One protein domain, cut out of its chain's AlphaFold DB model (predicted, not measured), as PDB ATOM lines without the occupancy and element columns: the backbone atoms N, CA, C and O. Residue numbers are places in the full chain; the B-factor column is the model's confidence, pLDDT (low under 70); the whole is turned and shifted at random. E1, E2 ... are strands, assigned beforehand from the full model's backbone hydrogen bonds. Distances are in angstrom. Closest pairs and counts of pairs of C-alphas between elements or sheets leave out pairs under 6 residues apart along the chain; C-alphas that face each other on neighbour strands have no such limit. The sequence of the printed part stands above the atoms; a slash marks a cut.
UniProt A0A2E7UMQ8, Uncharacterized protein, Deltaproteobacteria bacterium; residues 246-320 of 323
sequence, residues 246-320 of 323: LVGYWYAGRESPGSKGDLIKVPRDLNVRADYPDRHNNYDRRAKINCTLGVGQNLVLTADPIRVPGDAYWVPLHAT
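Overview. This is residues 246 to 320 of the 323 residues of an uncharacterized protein of Deltaproteobacteria bacterium (UniProt A0A2E7UMQ8). A strongly twisted antiparallel sheet of five strands makes the middle of the domain, with the two long strands E1 and E7 running side by side through it. A small ladder of two short strands, E2 and E5, stands off over one face of this sheet, and the long loop of residues 274 to 288 reaches out beyond the opposite face. The printed part has 75 residues, with seven named strands, E1 to E7 in order along the chain, and no named helix. The large sheet has the order E4, E3, E1, E7, E6; the class is all strand, though 33 of the 75 residues, under half, are in named elements. The whole is compact, with a radius of gyration of the C-alphas of 11.4 A, and spans 31 by 23 by 20 A.

Along the chain. In the large sheet, E1 is residues 246 to 253, 20.2 A long, from C-alpha 246 at (-60.126, 43.431, 25.178). E7, residues 312 to 318, is 19.9 A long and ends with C-alpha 318 at (-58.234, 40.729, 22.343). E3 is residues 270 to 273, 9.6 A, and E4 is residues 289 to 293, 10.9 A. E6 is residues 306 to 308, 6.3 A. In the small sheet, E2, residues 263 to 265, and E5, residues 298 to 300, each measure 6.9 A; C-alpha 263 is at (-47.637, 34.709, 15.446).

Arrangement. E1 and E7 are antiparallel neighbours at 155 degrees; N 252 and O 313 are 2.8 A apart, within hydrogen-bond range. On the other side of E1 is E3, antiparallel at 133 degrees, with N 249 and O 273 within hydrogen-bond range at 2.8 A. E3 and the edge strand E4 form a hairpin, antiparallel at 151 degrees, with N 272 and O 291 at 2.9 A. The edge strand E6 forms a hairpin with E7, antiparallel at 146 degrees, with N 306 and O 314 at 2.8 A. Across the sheet from edge to edge the strands' lines turn by 118 degrees. E2 and E5 are antiparallel at 147 degrees, with N 264 and O 299 at 2.8 A. Among the pairs that are apart are E1 and E5, and E2 and E7.

Size, cuts and confidence. The two C-alphas farthest apart, those of His 280 and Gly 296, are 32.0 A from each other. The link from E3 to E4, 15 residues, is long; the link from E1 to E2, 9 residues, is short. The other four links are tight. The printed part has no cut. Its mean pLDDT is 92.5, and one residue, Arg 285, is under 70.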
ATOM      1  N   LEU A 246     -61.327  43.545  24.361       95.50
ATOM      2  CA  LEU A 246     -60.126  43.431  25.178       95.50
ATOM      3  C   LEU A 246     -60.387  42.472  26.349       95.50
ATOM      4  O   LEU A 246     -61.101  42.801  27.291       95.50
ATOM      5  N   VAL A 247     -59.743  41.308  26.322       95.44
ATOM      6  CA  VAL A 247     -59.811  40.310  27.399       95.44
ATOM      7  C   VAL A 247     -58.928  40.717  28.581       95.44
ATOM      8  O   VAL A 247     -59.264  40.458  29.740       95.44
ATOM      9  N   GLY A 248     -57.779  41.336  28.295       95.62
ATOM     10  CA  GLY A 248     -56.862  41.836  29.313       95.62
ATOM     11  C   GLY A 248     -55.425  41.989  28.824       95.62
ATOM     12  O   GLY A 248     -55.164  42.067  27.627       95.62
ATOM     13  N   TYR A 249     -54.485  42.006  29.764       96.44
ATOM     14  CA  TYR A 249     -53.061  42.226  29.533       96.44
ATOM     15  C   TYR A 249     -52.229  41.127  30.186       96.44
ATOM     16  O   TYR A 249     -52.498  40.723  31.319       96.44
ATOM     17  N   TRP A 250     -51.185  40.659  29.509       96.00
ATOM     18  CA  TRP A 250     -50.220  39.722  30.090       96.00
ATOM     19  C   TRP A 250     -48.802  40.293  30.076       96.00
ATOM     20  O   TRP A 250     -48.447  41.116  29.236       96.00
ATOM     21  N   TYR A 251     -47.990  39.858  31.041       95.25
ATOM     22  CA  TYR A 251     -46.622  40.334  31.230       95.25
ATOM     23  C   TYR A 251     -45.624  39.512  30.407       95.25
ATOM     24  O   TYR A 251     -45.420  38.324  30.685       95.25
ATOM     25  N   ALA A 252     -44.965  40.153  29.441       95.25
ATOM     26  CA  ALA A 252     -44.020  39.508  28.530       95.25
ATOM     27  C   ALA A 252     -42.571  39.478  29.030       95.25
ATOM     28  O   ALA A 252     -41.755  38.727  28.506       95.25
ATOM     29  N   GLY A 253     -42.250  40.210  30.098       94.38
ATOM     30  CA  GLY A 253     -40.875  40.317  30.581       94.38
ATOM     31  C   GLY A 253     -40.155  41.512  29.976       94.38
ATOM     32  O   GLY A 253     -40.782  42.519  29.665       94.38
ATOM     33  N   ARG A 254     -38.827  41.415  29.869       95.62
ATOM     34  CA  ARG A 254     -37.955  42.510  29.405       95.62
ATOM     35  C   ARG A 254     -37.718  42.520  27.898       95.62
ATOM     36  O   ARG A 254     -37.195  43.489  27.361       95.62
ATOM     37  N   GLU A 255     -38.093  41.438  27.232       96.50
ATOM     38  CA  GLU A 255     -37.961  41.275  25.791       96.50
ATOM     39  C   GLU A 255     -39.335  41.457  25.151       96.50
ATOM     40  O   GLU A 255     -40.339  40.957  25.667       96.50
ATOM     41  N   SER A 256     -39.390  42.203  24.046       96.44
ATOM     42  CA  SER A 256     -40.630  42.335  23.288       96.44
ATOM     43  C   SER A 256     -40.954  40.991  22.633       96.44
ATOM     44  O   SER A 256     -40.090  40.448  21.942       96.44
ATOM     45  N   PRO A 257     -42.172  40.449  22.799       96.50
ATOM     46  CA  PRO A 257     -42.527  39.169  22.197       96.50
ATOM     47  C   PRO A 257     -42.760  39.252  20.680       96.50
ATOM     48  O   PRO A 257     -42.904  38.212  20.049       96.50
ATOM     49  N   GLY A 258     -42.815  40.456  20.099       96.88
ATOM     50  CA  GLY A 258     -43.064  40.692  18.674       96.88
ATOM     51  C   GLY A 258     -43.738  42.043  18.428       96.88
ATOM     52  O   GLY A 258     -43.706  42.923  19.291       96.88
ATOM     53  N   SER A 259     -44.357  42.191  17.261       98.00
ATOM     54  CA  SER A 259     -45.195  43.330  16.859       98.00
ATOM     55  C   SER A 259     -46.619  42.865  16.537       98.00
ATOM     56  O   SER A 259     -46.888  41.669  16.404       98.00
ATOM     57  N   LYS A 260     -47.559  43.804  16.394       96.56
ATOM     58  CA  LYS A 260     -48.922  43.493  15.950       96.56
ATOM     59  C   LYS A 260     -48.911  42.677  14.646       96.56
ATOM     60  O   LYS A 260     -48.314  43.084  13.655       96.56
ATOM     61  N   GLY A 261     -49.648  41.569  14.637       95.38
ATOM     62  CA  GLY A 261     -49.763  40.627  13.523       95.38
ATOM     63  C   GLY A 261     -48.835  39.417  13.634       95.38
ATOM     64  O   GLY A 261     -49.105  38.406  12.985       95.38
ATOM     65  N   ASP A 262     -47.804  39.475  14.481       96.88
ATOM     66  CA  ASP A 262     -46.875  38.360  14.647       96.88
ATOM     67  C   ASP A 262     -47.551  37.170  15.334       96.88
ATOM     68  O   ASP A 262     -48.294  37.318  16.311       96.88
ATOM     69  N   LEU A 263     -47.257  35.972  14.826       95.75
ATOM     70  CA  LEU A 263     -47.637  34.709  15.446       95.75
ATOM     71  C   LEU A 263     -46.550  34.295  16.439       95.75
ATOM     72  O   LEU A 263     -45.447  33.921  16.043       95.75
ATOM     73  N   ILE A 264     -46.873  34.323  17.728       96.12
ATOM     74  CA  ILE A 264     -45.965  33.919  18.798       96.12
ATOM     75  C   ILE A 264     -46.379  32.575  19.384       96.12
ATOM     76  O   ILE A 264     -47.558  32.220  19.410       96.12
ATOM     77  N   LYS A 265     -45.401  31.838  19.912       96.12
ATOM     78  CA  LYS A 265     -45.650  30.641  20.713       96.12
ATOM     79  C   LYS A 265     -45.500  30.985  22.188       96.12
ATOM     80  O   LYS A 265     -44.456  31.478  22.604       96.12
ATOM     81  N   VAL A 266     -46.535  30.716  22.975       95.44
ATOM     82  CA  VAL A 266     -46.573  31.012  24.407       95.44
ATOM     83  C   VAL A 266     -45.496  30.177  25.130       95.44
ATOM     84  O   VAL A 266     -45.573  28.947  25.116       95.44
ATOM     85  N   PRO A 267     -44.468  30.794  25.746       93.38
ATOM     86  CA  PRO A 267     -43.290  30.062  26.229       93.38
ATOM     87  C   PRO A 267     -43.503  29.357  27.578       93.38
ATOM     88  O   PRO A 267     -42.717  28.498  27.962       93.38
ATOM     89  N   ARG A 268     -44.541  29.745  28.317       93.50
ATOM     90  CA  ARG A 268     -44.909  29.258  29.655       93.50
ATOM     91  C   ARG A 268     -46.356  29.636  29.927       93.50
ATOM     92  O   ARG A 268     -46.893  30.443  29.182       93.50
ATOM     93  N   ASP A 269     -46.953  29.148  31.004       93.62
ATOM     94  CA  ASP A 269     -48.288  29.617  31.375       93.62
ATOM     95  C   ASP A 269     -48.259  31.116  31.720       93.62
ATOM     96  O   ASP A 269     -47.415  31.589  32.495       93.62
ATOM     97  N   LEU A 270     -49.161  31.879  31.101       94.94
ATOM     98  CA  LEU A 270     -49.248  33.330  31.253       94.94
ATOM     99  C   LEU A 270     -50.600  33.715  31.836       94.94
ATOM    100  O   LEU A 270     -51.647  33.292  31.357       94.94
ATOM    101  N   ASN A 271     -50.574  34.591  32.835       94.75
ATOM    102  CA  ASN A 271     -51.786  35.152  33.416       94.75
ATOM    103  C   ASN A 271     -52.189  36.410  32.645       94.75
ATOM    104  O   ASN A 271     -51.416  37.371  32.590       94.75
ATOM    105  N   VAL A 272     -53.407  36.408  32.108       95.44
ATOM    106  CA  VAL A 272     -54.043  37.568  31.476       95.44
ATOM    107  C   VAL A 272     -54.875  38.279  32.533       95.44
ATOM    108  O   VAL A 272     -55.726  37.671  33.187       95.44
ATOM    109  N   ARG A 273     -54.618  39.566  32.736       94.69
ATOM    110  CA  ARG A 273     -55.201  40.375  33.811       94.69
ATOM    111  C   ARG A 273     -56.110  41.450  33.251       94.69
ATOM    112  O   ARG A 273     -55.830  41.974  32.182       94.69
ATOM    113  N   ALA A 274     -57.177  41.772  33.975       91.94
ATOM    114  CA  ALA A 274     -58.165  42.751  33.516       91.94
ATOM    115  C   ALA A 274     -57.593  44.173  33.419       91.94
ATOM    116  O   ALA A 274     -57.891  44.899  32.474       91.94
ATOM    117  N   ASP A 275     -56.773  44.559  34.397       91.25
ATOM    118  CA  ASP A 275     -56.383  45.954  34.582       91.25
ATOM    119  C   ASP A 275     -55.223  46.363  33.671       91.25
ATOM    120  O   ASP A 275     -54.254  45.618  33.484       91.25
ATOM    121  N   TYR A 276     -55.312  47.585  33.144       90.50
ATOM    122  CA  TYR A 276     -54.256  48.208  32.352       90.50
ATOM    123  C   TYR A 276     -52.991  48.420  33.202       90.50
ATOM    124  O   TYR A 276     -53.099  48.881  34.339       90.50
ATOM    125  N   PRO A 277     -51.785  48.118  32.692       87.00
ATOM    126  CA  PRO A 277     -50.549  48.253  33.458       87.00
ATOM    127  C   PRO A 277     -50.109  49.722  33.543       87.00
ATOM    128  O   PRO A 277     -49.478  50.250  32.625       87.00
ATOM    129  N   ASP A 278     -50.392  50.386  34.660       90.75
ATOM    130  CA  ASP A 278     -49.983  51.772  34.887       90.75
ATOM    131  C   ASP A 278     -49.511  52.029  36.335       90.75
ATOM    132  O   ASP A 278     -49.216  51.121  37.110       90.75
ATOM    133  N   ARG A 279     -49.407  53.308  36.714       85.81
ATOM    134  CA  ARG A 279     -48.982  53.702  38.061       85.81
ATOM    135  C   ARG A 279     -50.013  53.397  39.151       85.81
ATOM    136  O   ARG A 279     -49.591  53.201  40.285       85.81
ATOM    137  N   HIS A 280     -51.317  53.362  38.857       84.69
ATOM    138  CA  HIS A 280     -52.347  53.136  39.881       84.69
ATOM    139  C   HIS A 280     -52.278  51.714  40.437       84.69
ATOM    140  O   HIS A 280     -52.553  51.500  41.616       84.69
ATOM    141  N   ASN A 281     -51.863  50.754  39.605       80.31
ATOM    142  CA  ASN A 281     -51.651  49.374  40.012       80.31
ATOM    143  C   ASN A 281     -50.170  49.002  40.123       80.31
ATOM    144  O   ASN A 281     -49.871  47.818  40.162       80.31
ATOM    145  N   ASN A 282     -49.247  49.969  40.194       79.69
ATOM    146  CA  ASN A 282     -47.796  49.736  40.259       79.69
ATOM    147  C   ASN A 282     -47.256  48.811  39.152       79.69
ATOM    148  O   ASN A 282     -46.261  48.112  39.364       79.69
ATOM    149  N   TYR A 283     -47.905  48.775  37.984       81.00
ATOM    150  CA  TYR A 283     -47.609  47.819  36.916       81.00
ATOM    151  C   TYR A 283     -47.630  46.363  37.427       81.00
ATOM    152  O   TYR A 283     -46.873  45.507  36.956       81.00
ATOM    153  N   ASP A 284     -48.441  46.097  38.457       72.38
ATOM    154  CA  ASP A 284     -48.319  44.921  39.302       72.38
ATOM    155  C   ASP A 284     -49.040  43.713  38.699       72.38
ATOM    156  O   ASP A 284     -50.232  43.699  38.380       72.38
ATOM    157  N   ARG A 285     -48.301  42.610  38.695       64.31
ATOM    158  CA  ARG A 285     -48.755  41.231  38.510       64.31
ATOM    159  C   ARG A 285     -49.731  40.746  39.597       64.31
ATOM    160  O   ARG A 285     -49.890  39.537  39.743       64.31
ATOM    161  N   ARG A 286     -50.340  41.611  40.404       72.69
ATOM    162  CA  ARG A 286     -51.346  41.239  41.412       72.69
ATOM    163  C   ARG A 286     -52.772  41.593  41.000       72.69
ATOM    164  O   ARG A 286     -53.695  41.101  41.641       72.69
ATOM    165  N   ALA A 287     -52.958  42.355  39.917       82.00
ATOM    166  CA  ALA A 287     -54.280  42.628  39.352       82.00
ATOM    167  C   ALA A 287     -55.061  41.330  39.081       82.00
ATOM    168  O   ALA A 287     -54.462  40.286  38.806       82.00
ATOM    169  N   LYS A 288     -56.393  41.374  39.155       90.25
ATOM    170  CA  LYS A 288     -57.239  40.180  39.004       90.25
ATOM    171  C   LYS A 288     -56.917  39.439  37.698       90.25
ATOM    172  O   LYS A 288     -56.854  40.044  36.629       90.25
ATOM    173  N   ILE A 289     -56.715  38.125  37.794       92.88
ATOM    174  CA  ILE A 289     -56.524  37.250  36.629       92.88
ATOM    175  C   ILE A 289     -57.899  37.003  35.999       92.88
ATOM    176  O   ILE A 289     -58.794  36.493  36.673       92.88
ATOM    177  N   ASN A 290     -58.060  37.372  34.727       93.31
ATOM    178  CA  ASN A 290     -59.260  37.083  33.940       93.31
ATOM    179  C   ASN A 290     -59.197  35.678  33.344       93.31
ATOM    180  O   ASN A 290     -60.172  34.935  33.411       93.31
ATOM    181  N   CYS A 291     -58.046  35.311  32.779       94.81
ATOM    182  CA  CYS A 291     -57.820  33.993  32.198       94.81
ATOM    183  C   CYS A 291     -56.324  33.651  32.148       94.81
ATOM    184  O   CYS A 291     -55.465  34.462  32.507       94.81
ATOM    185  N   THR A 292     -56.009  32.438  31.701       94.56
ATOM    186  CA  THR A 292     -54.638  31.938  31.554       94.56
ATOM    187  C   THR A 292     -54.397  31.451  30.130       94.56
ATOM    188  O   THR A 292     -55.223  30.719  29.589       94.56
ATOM    189  N   LEU A 293     -53.256  31.818  29.545       94.25
ATOM    190  CA  LEU A 293     -52.764  31.250  28.290       94.25
ATOM    191  C   LEU A 293     -51.848  30.074  28.612       94.25
ATOM    192  O   LEU A 293     -50.945  30.210  29.438       94.25
ATOM    193  N   GLY A 294     -52.088  28.939  27.964       93.50
ATOM    194  CA  GLY A 294     -51.321  27.716  28.184       93.50
ATOM    195  C   GLY A 294     -50.005  27.708  27.410       93.50
ATOM    196  O   GLY A 294     -49.926  28.212  26.287       93.50
ATOM    197  N   VAL A 295     -48.977  27.087  27.984       93.81
ATOM    198  CA  VAL A 295     -47.699  26.848  27.299       93.81
ATOM    199  C   VAL A 295     -47.883  26.170  25.933       93.81
ATOM    200  O   VAL A 295     -48.694  25.264  25.750       93.81
ATOM    201  N   GLY A 296     -47.107  26.616  24.946       92.69
ATOM    202  CA  GLY A 296     -47.089  26.067  23.595       92.69
ATOM    203  C   GLY A 296     -48.243  26.506  22.694       92.69
ATOM    204  O   GLY A 296     -48.187  26.204  21.502       92.69
ATOM    205  N   GLN A 297     -49.238  27.230  23.219       92.94
ATOM    206  CA  GLN A 297     -50.308  27.818  22.412       92.94
ATOM    207  C   GLN A 297     -49.740  28.836  21.420       92.94
ATOM    208  O   GLN A 297     -48.827  29.596  21.746       92.94
ATOM    209  N   ASN A 298     -50.293  28.855  20.209       92.94
ATOM    210  CA  ASN A 298     -49.982  29.881  19.224       92.94
ATOM    211  C   ASN A 298     -50.939  31.064  19.422       92.94
ATOM    212  O   ASN A 298     -52.150  30.863  19.512       92.94
ATOM    213  N   LEU A 299     -50.393  32.277  19.486       93.12
ATOM    214  CA  LEU A 299     -51.118  33.527  19.702       93.12
ATOM    215  C   LEU A 299     -50.707  34.540  18.626       93.12
ATOM    216  O   LEU A 299     -49.523  34.811  18.468       93.12
ATOM    217  N   VAL A 300     -51.666  35.107  17.892       94.88
ATOM    218  CA  VAL A 300     -51.431  36.275  17.035       94.88
ATOM    219  C   VAL A 300     -51.541  37.524  17.900       94.88
ATOM    220  O   VAL A 300     -52.555  37.748  18.566       94.88
ATOM    221  N   LEU A 301     -50.508  38.360  17.878       95.56
ATOM    222  CA  LEU A 301     -50.520  39.638  18.577       95.56
ATOM    223  C   LEU A 301     -51.514  40.592  17.902       95.56
ATOM    224  O   LEU A 301     -51.333  41.011  16.765       95.56
ATOM    225  N   THR A 302     -52.588  40.947  18.602       94.12
ATOM    226  CA  THR A 302     -53.656  41.806  18.050       94.12
ATOM    227  C   THR A 302     -53.341  43.301  18.150       94.12
ATOM    228  O   THR A 302     -53.919  44.108  17.419       94.12
ATOM    229  N   ALA A 303     -52.398  43.675  19.012       96.38
ATOM    230  CA  ALA A 303     -51.875  45.026  19.158       96.38
ATOM    231  C   ALA A 303     -50.406  44.990  19.605       96.38
ATOM    232  O   ALA A 303     -49.910  43.953  20.054       96.38
ATOM    233  N   ASP A 304     -49.715  46.118  19.445       97.81
ATOM    234  CA  ASP A 304     -48.297  46.226  19.775       97.81
ATOM    235  C   ASP A 304     -48.056  46.129  21.291       97.81
ATOM    236  O   ASP A 304     -48.857  46.648  22.081       97.81
ATOM    237  N   PRO A 305     -46.952  45.492  21.726       97.44
ATOM    238  CA  PRO A 305     -46.576  45.460  23.131       97.44
ATOM    239  C   PRO A 305     -46.368  46.863  23.717       97.44
ATOM    240  O   PRO A 305     -45.689  47.719  23.151       97.44
ATOM    241  N   ILE A 306     -46.905  47.075  24.913       96.31
ATOM    242  CA  ILE A 306     -46.806  48.317  25.674       96.31
ATOM    243  C   ILE A 306     -45.547  48.251  26.533       96.31
ATOM    244  O   ILE A 306     -45.452  47.433  27.453       96.31
ATOM    245  N   ARG A 307     -44.580  49.131  26.260       96.31
ATOM    246  CA  ARG A 307     -43.396  49.289  27.108       96.31
ATOM    247  C   ARG A 307     -43.751  50.100  28.353       96.31
ATOM    248  O   ARG A 307     -44.205  51.238  28.246       96.31
ATOM    249  N   VAL A 308     -43.505  49.529  29.525       93.31
ATOM    250  CA  VAL A 308     -43.732  50.160  30.835       93.31
ATOM    251  C   VAL A 308     -42.395  50.496  31.518       93.31
ATOM    252  O   VAL A 308     -41.348  49.990  31.094       93.31
ATOM    253  N   PRO A 309     -42.374  51.355  32.561       91.88
ATOM    254  CA  PRO A 309     -41.163  51.623  33.338       91.88
ATOM    255  C   PRO A 309     -40.488  50.339  33.840       91.88
ATOM    256  O   PRO A 309     -41.158  49.376  34.206       91.88
ATOM    257  N   GLY A 310     -39.151  50.336  33.868       88.31
ATOM    258  CA  GLY A 310     -38.359  49.142  34.195       88.31
ATOM    259  C   GLY A 310     -38.043  48.242  32.994       88.31
ATOM    260  O   GLY A 310     -37.670  47.086  33.190       88.31
ATOM    261  N   ASP A 311     -38.179  48.767  31.770       93.19
ATOM    262  CA  ASP A 311     -37.883  48.069  30.510       93.19
ATOM    263  C   ASP A 311     -38.625  46.743  30.371       93.19
ATOM    264  O   ASP A 311     -38.052  45.739  29.952       93.19
ATOM    265  N   ALA A 312     -39.895  46.737  30.764       93.19
ATOM    266  CA  ALA A 312     -40.749  45.574  30.628       93.19
ATOM    267  C   ALA A 312     -41.880  45.819  29.631       93.19
ATOM    268  O   ALA A 312     -42.248  46.962  29.352       93.19
ATOM    269  N   TYR A 313     -42.439  44.729  29.120       96.25
ATOM    270  CA  TYR A 313     -43.505  44.736  28.133       96.25
ATOM    271  C   TYR A 313     -44.759  44.068  28.682       96.25
ATOM    272  O   TYR A 313     -44.712  42.981  29.266       96.25
ATOM    273  N   TRP A 314     -45.889  44.720  28.449       96.25
ATOM    274  CA  TRP A 314     -47.214  44.150  28.620       96.25
ATOM    275  C   TRP A 314     -47.906  44.065  27.275       96.25
ATOM    276  O   TRP A 314     -47.772  44.957  26.443       96.25
ATOM    277  N   VAL A 315     -48.664  43.002  27.063       97.12
ATOM    278  CA  VAL A 315     -49.285  42.737  25.770       97.12
ATOM    279  C   VAL A 315     -50.798  42.676  25.935       97.12
ATOM    280  O   VAL A 315     -51.279  41.856  26.723       97.12
ATOM    281  N   PRO A 316     -51.553  43.521  25.213       97.19
ATOM    282  CA  PRO A 316     -53.005  43.425  25.169       97.19
ATOM    283  C   PRO A 316     -53.445  42.155  24.431       97.19
ATOM    284  O   PRO A 316     -52.963  41.842  23.341       97.19
ATOM    285  N   LEU A 317     -54.396  41.439  25.020       96.00
ATOM    286  CA  LEU A 317     -55.064  40.293  24.425       96.00
ATOM    287  C   LEU A 317     -56.502  40.679  24.082       96.00
ATOM    288  O   LEU A 317     -57.285  40.994  24.977       96.00
ATOM    289  N   HIS A 318     -56.854  40.599  22.802       95.25
ATOM    290  CA  HIS A 318     -58.234  40.729  22.343       95.25
ATOM    291  C   HIS A 318     -58.804  39.353  22.007       95.25
ATOM    292  O   HIS A 318     -58.087  38.489  21.495       95.25
ATOM    293  N   ALA A 319     -60.087  39.152  22.284       91.88
ATOM    294  CA  ALA A 319     -60.785  37.935  21.914       91.88
ATOM    295  C   ALA A 319     -60.899  37.847  20.387       91.88
ATOM    296  O   ALA A 319     -61.267  38.800  19.696       91.88
ATOM    297  N   THR A 320     -60.561  36.683  19.851       86.62
ATOM    298  CA  THR A 320     -60.753  36.325  18.445       86.62
ATOM    299  C   THR A 320     -62.118  35.663  18.270       86.62
ATOM    300  O   THR A 320     -62.708  35.157  19.228       86.62
TER     301      THR A 320